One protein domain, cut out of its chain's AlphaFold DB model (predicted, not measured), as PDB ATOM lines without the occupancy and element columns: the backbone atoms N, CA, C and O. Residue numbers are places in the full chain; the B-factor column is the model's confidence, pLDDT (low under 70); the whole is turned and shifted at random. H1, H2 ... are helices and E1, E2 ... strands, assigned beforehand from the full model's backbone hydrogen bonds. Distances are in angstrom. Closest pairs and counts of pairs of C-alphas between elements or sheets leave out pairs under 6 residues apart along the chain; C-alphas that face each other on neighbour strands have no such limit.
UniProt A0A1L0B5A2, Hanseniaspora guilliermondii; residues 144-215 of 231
ATOM      1  N   ASN A 144      11.459  35.262  55.371       95.69
ATOM      2  CA  ASN A 144      12.474  35.929  56.181       95.69
ATOM      3  C   ASN A 144      12.098  36.065  57.669       95.69
ATOM      4  O   ASN A 144      12.987  36.124  58.517       95.69
ATOM      5  N   GLU A 145      10.818  36.184  58.007       95.75
ATOM      6  CA  GLU A 145      10.376  36.194  59.407       95.75
ATOM      7  C   GLU A 145      10.391  34.803  60.009       95.75
ATOM      8  O   GLU A 145      10.856  34.663  61.135       95.75
ATOM      9  N   SER A 146       9.971  33.790  59.249       95.50
ATOM     10  CA  SER A 146      10.060  32.388  59.655       95.50
ATOM     11  C   SER A 146      11.499  32.001  60.022       95.50
ATOM     12  O   SER A 146      11.730  31.465  61.106       95.50
ATOM     13  N   ASP A 147      12.484  32.398  59.206       93.94
ATOM     14  CA  ASP A 147      13.910  32.172  59.493       93.94
ATOM     15  C   ASP A 147      14.365  32.832  60.805       93.94
ATOM     16  O   ASP A 147      15.191  32.291  61.542       93.94
ATOM     17  N   LYS A 148      13.848  34.027  61.117       93.75
ATOM     18  CA  LYS A 148      14.193  34.710  62.370       93.75
ATOM     19  C   LYS A 148      13.495  34.079  63.569       93.75
ATOM     20  O   LYS A 148      14.122  33.944  64.617       93.75
ATOM     21  N   TRP A 149      12.230  33.690  63.421       94.62
ATOM     22  CA  TRP A 149      11.491  32.966  64.451       94.62
ATOM     23  C   TRP A 149      12.165  31.647  64.794       94.62
ATOM     24  O   TRP A 149      12.265  31.332  65.970       94.62
ATOM     25  N   PHE A 150      12.727  30.934  63.815       94.38
ATOM     26  CA  PHE A 150      13.507  29.724  64.070       94.38
ATOM     27  C   PHE A 150      14.640  29.960  65.085       94.38
ATOM     28  O   PHE A 150      14.789  29.190  66.033       94.38
ATOM     29  N   ALA A 151      15.394  31.056  64.945       93.00
ATOM     30  CA  ALA A 151      16.450  31.407  65.896       93.00
ATOM     31  C   ALA A 151      15.893  31.731  67.294       93.00
ATOM     32  O   ALA A 151      16.448  31.286  68.297       93.00
ATOM     33  N   ILE A 152      14.777  32.464  67.369       94.62
ATOM     34  CA  ILE A 152      14.110  32.762  68.644       94.62
ATOM     35  C   ILE A 152      13.577  31.484  69.300       94.62
ATOM     36  O   ILE A 152      13.774  31.292  70.495       94.62
ATOM     37  N   HIS A 153      12.958  30.582  68.539       95.00
ATOM     38  CA  HIS A 153      12.439  29.314  69.048       95.00
ATOM     39  C   HIS A 153      13.562  28.422  69.571       95.00
ATOM     40  O   HIS A 153      13.406  27.847  70.641       95.00
ATOM     41  N   SER A 154      14.712  28.365  68.888       95.00
ATOM     42  CA  SER A 154      15.892  27.663  69.410       95.00
ATOM     43  C   SER A 154      16.281  28.193  70.791       95.00
ATOM     44  O   SER A 154      16.445  27.412  71.718       95.00
ATOM     45  N   LEU A 155      16.328  29.519  70.966       94.75
ATOM     46  CA  LEU A 155      16.634  30.129  72.264       94.75
ATOM     47  C   LEU A 155      15.558  29.860  73.324       94.75
ATOM     48  O   LEU A 155      15.884  29.771  74.505       94.75
ATOM     49  N   ILE A 156      14.287  29.742  72.936       95.19
ATOM     50  CA  ILE A 156      13.192  29.363  73.845       95.19
ATOM     51  C   ILE A 156      13.376  27.918  74.315       95.19
ATOM     52  O   ILE A 156      13.383  27.675  75.520       95.19
ATOM     53  N   TYR A 157      13.579  26.979  73.387       95.31
ATOM     54  CA  TYR A 157      13.774  25.562  73.709       95.31
ATOM     55  C   TYR A 157      15.027  25.319  74.540       95.31
ATOM     56  O   TYR A 157      15.024  24.479  75.435       95.31
ATOM     57  N   ASP A 158      16.071  26.105  74.298       94.56
ATOM     58  CA  ASP A 158      17.284  26.065  75.096       94.56
ATOM     59  C   ASP A 158      17.125  26.800  76.439       94.56
ATOM     60  O   ASP A 158      18.083  26.855  77.198       94.56
ATOM     61  N   HIS A 159      15.953  27.358  76.772       94.06
ATOM     62  CA  HIS A 159      15.652  28.109  78.000       94.06
ATOM     63  C   HIS A 159      16.511  29.367  78.197       94.06
ATOM     64  O   HIS A 159      17.111  29.579  79.256       94.06
ATOM     65  N   PHE A 160      16.652  30.188  77.158       94.19
ATOM     66  CA  PHE A 160      17.381  31.458  77.217       94.19
ATOM     67  C   PHE A 160      16.481  32.697  77.244       94.19
ATOM     68  O   PHE A 160      16.959  33.770  77.613       94.19
ATOM     69  N   ILE A 161      15.207  32.588  76.866       95.25
ATOM     70  CA  ILE A 161      14.311  33.745  76.751       95.25
ATOM     71  C   ILE A 161      13.502  33.952  78.030       95.25
ATOM     72  O   ILE A 161      12.811  33.050  78.491       95.25
ATOM     73  N   TYR A 162      13.531  35.174  78.560       93.81
ATOM     74  CA  TYR A 162      12.763  35.587  79.735       93.81
ATOM     75  C   TYR A 162      11.925  36.828  79.429       93.81
ATOM     76  O   TYR A 162      12.376  37.737  78.724       93.81
ATOM     77  N   LYS A 163      10.711  36.891  79.978       93.31
ATOM     78  CA  LYS A 163       9.789  38.022  79.833       93.31
ATOM     79  C   LYS A 163       9.743  38.856  81.115       93.31
ATOM     80  O   LYS A 163       9.079  38.473  82.064       93.31
ATOM     81  N   ILE A 164      10.373  40.029  81.128       91.19
ATOM     82  CA  ILE A 164      10.452  40.926  82.296       91.19
ATOM     83  C   ILE A 164       9.798  42.267  81.937       91.19
ATOM     84  O   ILE A 164      10.095  42.835  80.887       91.19
ATOM     85  N   ASP A 165       8.883  42.773  82.771       88.00
ATOM     86  CA  ASP A 165       8.153  44.037  82.541       88.00
ATOM     87  C   ASP A 165       7.550  44.157  81.126       88.00
ATOM     88  O   ASP A 165       7.642  45.186  80.453       88.00
ATOM     89  N   ASN A 166       6.948  43.061  80.648       87.06
ATOM     90  CA  ASN A 166       6.354  42.934  79.313       87.06
ATOM     91  C   ASN A 166       7.340  43.102  78.132       87.06
ATOM     92  O   ASN A 166       6.919  43.364  77.006       87.06
ATOM     93  N   LYS A 167       8.644  42.926  78.370       90.38
ATOM     94  CA  LYS A 167       9.702  42.875  77.351       90.38
ATOM     95  C   LYS A 167      10.448  41.551  77.418       90.38
ATOM     96  O   LYS A 167      10.502  40.923  78.468       90.38
ATOM     97  N   TYR A 168      11.038  41.153  76.298       93.44
ATOM     98  CA  TYR A 168      11.785  39.905  76.190       93.44
ATOM     99  C   TYR A 168      13.290  40.166  76.248       93.44
ATOM    100  O   TYR A 168      13.790  41.119  75.645       93.44
ATOM    101  N   TYR A 169      14.000  39.305  76.967       93.88
ATOM    102  CA  TYR A 169      15.444  39.365  77.163       93.88
ATOM    103  C   TYR A 169      16.056  37.975  77.015       93.88
ATOM    104  O   TYR A 169      15.380  36.967  77.218       93.88
ATOM    105  N   VAL A 170      17.344  37.932  76.681       94.88
ATOM    106  CA  VAL A 170      18.122  36.698  76.528       94.88
ATOM    107  C   VAL A 170      19.066  36.594  77.719       94.88
ATOM    108  O   VAL A 170      19.914  37.463  77.883       94.88
ATOM    109  N   ILE A 171      18.957  35.579  78.571       93.94
ATOM    110  CA  ILE A 171      19.913  35.399  79.679       93.94
ATOM    111  C   ILE A 171      21.339  35.202  79.142       93.94
ATOM    112  O   ILE A 171      21.532  34.591  78.090       93.94
ATOM    113  N   THR A 172      22.354  35.729  79.833       92.38
ATOM    114  CA  THR A 172      23.746  35.457  79.446       92.38
ATOM    115  C   THR A 172      24.146  34.034  79.835       92.38
ATOM    116  O   THR A 172      23.705  33.523  80.864       92.38
ATOM    117  N   GLU A 173      25.016  33.402  79.041       90.12
ATOM    118  CA  GLU A 173      25.530  32.059  79.349       90.12
ATOM    119  C   GLU A 173      26.163  31.999  80.742       90.12
ATOM    120  O   GLU A 173      25.821  31.116  81.521       90.12
ATOM    121  N   ASP A 174      26.988  32.989  81.101       88.81
ATOM    122  CA  ASP A 174      27.604  33.080  82.430       88.81
ATOM    123  C   ASP A 174      26.556  33.069  83.552       88.81
ATOM    124  O   ASP A 174      26.646  32.300  84.503       88.81
ATOM    125  N   SER A 175      25.511  33.898  83.429       87.69
ATOM    126  CA  SER A 175      24.505  34.032  84.488       87.69
ATOM    127  C   SER A 175      23.642  32.784  84.625       87.69
ATOM    128  O   SER A 175      23.213  32.451  85.733       87.69
ATOM    129  N   LYS A 176      23.418  32.088  83.509       86.69
ATOM    130  CA  LYS A 176      22.708  30.816  83.467       86.69
ATOM    131  C   LYS A 176      23.537  29.677  84.061       86.69
ATOM    132  O   LYS A 176      23.010  28.916  84.865       86.69
ATOM    133  N   ASN A 177      24.818  29.583  83.707       88.00
ATOM    134  CA  ASN A 177      25.728  28.547  84.202       88.00
ATOM    135  C   ASN A 177      25.990  28.688  85.705       88.00
ATOM    136  O   ASN A 177      25.997  27.690  86.423       88.00
ATOM    137  N   ASP A 178      26.132  29.924  86.186       86.56
ATOM    138  CA  ASP A 178      26.327  30.216  87.608       86.56
ATOM    139  C   ASP A 178      25.017  30.128  88.420       86.56
ATOM    140  O   ASP A 178      25.036  30.277  89.641       86.56
ATOM    141  N   GLY A 179      23.863  29.939  87.761       82.00
ATOM    142  CA  GLY A 179      22.543  29.888  88.401       82.00
ATOM    143  C   GLY A 179      22.123  31.198  89.077       82.00
ATOM    144  O   GLY A 179      21.282  31.195  89.974       82.00
ATOM    145  N   THR A 180      22.721  32.327  88.688       82.75
ATOM    146  CA  THR A 180      22.479  33.638  89.319       82.75
ATOM    147  C   THR A 180      21.270  34.366  88.740       82.75
ATOM    148  O   THR A 180      20.681  35.189  89.438       82.75
ATOM    149  N   PHE A 181      20.914  34.085  87.479       85.62
ATOM    150  CA  PHE A 181      19.769  34.662  86.759       85.62
ATOM    151  C   PHE A 181      19.639  36.190  86.891       85.62
ATOM    152  O   PHE A 181      18.539  36.726  87.032       85.62
ATOM    153  N   ASN A 182      20.767  36.899  86.858       87.75
ATOM    154  CA  ASN A 182      20.837  38.333  87.112       87.75
ATOM    155  C   ASN A 182      21.299  39.155  85.908       87.75
ATOM    156  O   ASN A 182      21.037  40.352  85.904       87.75
ATOM    157  N   LYS A 183      21.947  38.568  84.892       91.50
ATOM    158  CA  LYS A 183      22.430  39.286  83.700       91.50
ATOM    159  C   LYS A 183      21.765  38.780  82.428       91.50
ATOM    160  O   LYS A 183      21.732  37.582  82.155       91.50
ATOM    161  N   PHE A 184      21.291  39.722  81.622       93.31
ATOM    162  CA  PHE A 184      20.536  39.446  80.407       93.31
ATOM    163  C   PHE A 184      20.954  40.383  79.281       93.31
ATOM    164  O   PHE A 184      21.083  41.586  79.473       93.31
ATOM    165  N   ASN A 185      21.113  39.851  78.083       93.88
ATOM    166  CA  ASN A 185      21.254  40.613  76.860       93.88
ATOM    167  C   ASN A 185      19.889  41.057  76.320       93.88
ATOM    168  O   ASN A 185      18.851  40.422  76.538       93.88
ATOM    169  N   SER A 186      19.904  42.157  75.577       91.94
ATOM    170  CA  SER A 186      18.797  42.572  74.726       91.94
ATOM    171  C   SER A 186      18.453  41.461  73.738       91.94
ATOM    172  O   SER A 186      19.346  40.855  73.145       91.94
ATOM    173  N   ILE A 187      17.159  41.240  73.500       91.62
ATOM    174  CA  ILE A 187      16.713  40.380  72.396       91.62
ATOM    175  C   ILE A 187      17.044  40.994  71.026       91.62
ATOM    176  O   ILE A 187      17.139  40.296  70.020       91.62
ATOM    177  N   ASN A 188      17.292  42.308  70.989       89.38
ATOM    178  CA  ASN A 188      17.824  42.976  69.816       89.38
ATOM    179  C   ASN A 188      19.327  42.699  69.674       89.38
ATOM    180  O   ASN A 188      20.164  43.455  70.172       89.38
ATOM    181  N   PHE A 189      19.683  41.679  68.896       84.31
ATOM    182  CA  PHE A 189      21.080  41.307  68.630       84.31
ATOM    183  C   PHE A 189      21.941  42.419  67.997       84.31
ATOM    184  O   PHE A 189      23.158  42.271  67.886       84.31
ATOM    185  N   TYR A 190      21.343  43.529  67.552       80.94
ATOM    186  CA  TYR A 190      22.073  44.637  66.938       80.94
ATOM    187  C   TYR A 190      22.529  45.715  67.924       80.94
ATOM    188  O   TYR A 190      23.416  46.488  67.556       80.94
ATOM    189  N   ASP A 191      21.930  45.812  69.117       85.44
ATOM    190  CA  ASP A 191      22.232  46.899  70.059       85.44
ATOM    191  C   ASP A 191      23.314  46.552  71.091       85.44
ATOM    192  O   ASP A 191      23.907  47.468  71.663       85.44
ATOM    193  N   GLY A 192      23.589  45.261  71.304       84.38
ATOM    194  CA  GLY A 192      24.606  44.780  72.240       84.38
ATOM    195  C   GLY A 192      24.373  45.205  73.694       84.38
ATOM    196  O   GLY A 192      25.329  45.256  74.466       84.38
ATOM    197  N   LYS A 193      23.143  45.565  74.076       90.62
ATOM    198  CA  LYS A 193      22.843  46.027  75.435       90.62
ATOM    199  C   LYS A 193      22.710  44.852  76.391       90.62
ATOM    200  O   LYS A 193      22.059  43.860  76.077       90.62
ATOM    201  N   THR A 194      23.245  45.028  77.594       92.19
ATOM    202  CA  THR A 194      23.095  44.090  78.708       92.19
ATOM    203  C   THR A 194      22.387  44.788  79.865       92.19
ATOM    204  O   THR A 194      22.587  45.977  80.119       92.19
ATOM    205  N   TYR A 195      21.547  44.036  80.555       91.38
ATOM    206  CA  TYR A 195      20.699  44.448  81.656       91.38
ATOM    207  C   TYR A 195      20.999  43.565  82.859       91.38
ATOM    208  O   TYR A 195      21.259  42.371  82.706       91.38
ATOM    209  N   SER A 196      20.936  44.163  84.044       90.81
ATOM    210  CA  SER A 196      21.052  43.433  85.300       90.81
ATOM    211  C   SER A 196      19.767  43.571  86.099       90.81
ATOM    212  O   SER A 196      19.270  44.686  86.273       90.81
ATOM    213  N   PHE A 197      19.253  42.460  86.613       88.31
ATOM    214  CA  PHE A 197      18.064  42.428  87.455       88.31
ATOM    215  C   PHE A 197      18.348  41.684  88.763       88.31
ATOM    216  O   PHE A 197      19.167  40.771  88.805       88.31
ATOM    217  N   ASN A 198      17.662  42.078  89.839       74.25
ATOM    218  CA  ASN A 198      17.962  41.630  91.206       74.25
ATOM    219  C   ASN A 198      16.938  40.625  91.782       74.25
ATOM    220  O   ASN A 198      16.966  40.363  92.981       74.25
ATOM    221  N   GLN A 199      16.000  40.108  90.981       68.75
ATOM    222  CA  GLN A 199      14.858  39.304  91.451       68.75
ATOM    223  C   GLN A 199      14.935  37.845  90.972       68.75
ATOM    224  O   GLN A 199      15.611  37.555  89.993       68.75
ATOM    225  N   SER A 200      14.222  36.930  91.642       68.69
ATOM    226  CA  SER A 200      14.042  35.538  91.205       68.69
ATOM    227  C   SER A 200      13.332  35.482  89.846       68.69
ATOM    228  O   SER A 200      12.123  35.730  89.770       68.69
ATOM    229  N   MET A 201      14.080  35.171  88.783       74.88
ATOM    230  CA  MET A 201      13.581  35.232  87.403       74.88
ATOM    231  C   MET A 201      12.953  33.938  86.873       74.88
ATOM    232  O   MET A 201      12.445  33.937  85.757       74.88
ATOM    233  N   GLU A 202      12.935  32.855  87.654       70.12
ATOM    234  CA  GLU A 202      12.427  31.544  87.213       70.12
ATOM    235  C   GLU A 202      10.984  31.599  86.683       70.12
ATOM    236  O   GLU A 202      10.697  31.034  85.634       70.12
ATOM    237  N   ASN A 203      10.101  32.379  87.317       76.12
ATOM    238  CA  ASN A 203       8.695  32.509  86.899       76.12
ATOM    239  C   ASN A 203       8.483  33.326  85.609       76.12
ATOM    240  O   ASN A 203       7.347  33.477  85.161       76.12
ATOM    241  N   TYR A 204       9.544  33.898  85.038       87.38
ATOM    242  CA  TYR A 204       9.491  34.718  83.826       87.38
ATOM    243  C   TYR A 204      10.063  34.003  82.599       87.38
ATOM    244  O   TYR A 204      10.143  34.612  81.529       87.38
ATOM    245  N   LEU A 205      10.488  32.745  82.743       92.62
ATOM    246  CA  LEU A 205      10.984  31.935  81.637       92.62
ATOM    247  C   LEU A 205       9.891  31.769  80.574       92.62
ATOM    248  O   LEU A 205       8.745  31.447  80.883       92.62
ATOM    249  N   VAL A 206      10.261  31.984  79.315       94.25
ATOM    250  CA  VAL A 206       9.410  31.652  78.174       94.25
ATOM    251  C   VAL A 206       9.684  30.201  77.807       94.25
ATOM    252  O   VAL A 206      10.780  29.874  77.361       94.25
ATOM    253  N   GLU A 207       8.701  29.334  78.026       93.06
ATOM    254  CA  GLU A 207       8.846  27.882  77.848       93.06
ATOM    255  C   GLU A 207       8.420  27.411  76.457       93.06
ATOM    256  O   GLU A 207       8.859  26.357  76.003       93.06
ATOM    257  N   SER A 208       7.562  28.182  75.782       93.94
ATOM    258  CA  SER A 208       6.974  27.777  74.509       93.94
ATOM    259  C   SER A 208       6.786  28.959  73.554       93.94
ATOM    260  O   SER A 208       6.406  30.045  74.013       93.94
ATOM    261  N   PRO A 209       7.000  28.777  72.236       92.38
ATOM    262  CA  PRO A 209       6.786  29.816  71.228       92.38
ATOM    263  C   PRO A 209       5.408  30.483  71.268       92.38
ATOM    264  O   PRO A 209       5.303  31.684  71.039       92.38
ATOM    265  N   GLU A 210       4.358  29.742  71.623       90.75
ATOM    266  CA  GLU A 210       2.972  30.224  71.661       90.75
ATOM    267  C   GLU A 210       2.743  31.297  72.739       90.75
ATOM    268  O   GLU A 210       1.756  32.030  72.691       90.75
ATOM    269  N   GLN A 211       3.656  31.430  73.708       93.06
ATOM    270  CA  GLN A 211       3.628  32.513  74.698       93.06
ATOM    271  C   GLN A 211       4.032  33.871  74.099       93.06
ATOM    272  O   GLN A 211       3.868  34.917  74.743       93.06
ATOM    273  N   ILE A 212       4.579  33.874  72.881       92.31
ATOM    274  CA  ILE A 212       4.939  35.074  72.141       92.31
ATOM    275  C   ILE A 212       3.903  35.319  71.045       92.31
ATOM    276  O   ILE A 212       3.718  34.522  70.132       92.31
ATOM    277  N   VAL A 213       3.237  36.470  71.123       90.94
ATOM    278  CA  VAL A 213       2.211  36.851  70.150       90.94
ATOM    279  C   VAL A 213       2.871  37.373  68.875       90.94
ATOM    280  O   VAL A 213       3.560  38.396  68.901       90.94
ATOM    281  N   ASN A 214       2.607  36.719  67.743       93.12
ATOM    282  CA  ASN A 214       2.933  37.266  66.430       93.12
ATOM    283  C   ASN A 214       1.929  38.371  66.061       93.12
ATOM    284  O   ASN A 214       0.826  38.096  65.603       93.12
ATOM    285  N   ILE A 215       2.320  39.636  66.222       94.25
ATOM    286  CA  ILE A 215       1.443  40.790  65.945       94.25
ATOM    287  C   ILE A 215       1.104  40.984  64.455       94.25
ATOM    288  O   ILE A 215       0.281  41.842  64.123       94.25
TER     289      ILE A 215
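AT A GLANCE: This is residues 144 to 215 of the 231 residues of a protein of Hanseniaspora guilliermondii (UniProt A0A1L0B5A2). A strongly twisted sheet of four strands is met by helix H1 with residues 152 to 156 and by short H2 near E3; a long tail, residues 197 to 215, folds back toward H1. The 72 printed residues, under half in named elements, hold H1 E1 E2 H2 E3 E4; the class is mixed. The sheet, E1 E2 E3 E4, is antiparallel. The whole is compact, radius of gyration of the C-alphas 11.9 A, spans 34 by 25 by 22 A.

IN THESE COORDINATES: H1, residues 144 to 157, begins at C-alpha (12.474, 35.929, 56.181) and measures 20.4 A. E1 is 161 to 164, E2 167 to 171, 12.9 A, H2 173 to 177, E3 183 to 186, and E4 194 to 196, ending at C-alpha (21.052, 43.433, 85.300).

HOW THE PARTS SIT: H1 only grazes the sheet; the closest C-alphas of H1 and E1, Leu 155 and Ile 161, are 6.2 A apart. Within hydrogen-bond range are N 162 and O 169, 2.9 A, in hairpin E1 and E2; N 185 and O 170, 2.7 A, between E2 and E3; N 195 and O 184, 2.7 A, in hairpin E3 and E4. H2 only grazes the sheet. O i to N i+4 pairs are within range throughout H2 and in 9 of 10 in H1.

THE WHOLE: The printed part has no cut; residues 199 to 200 have pLDDT under 70.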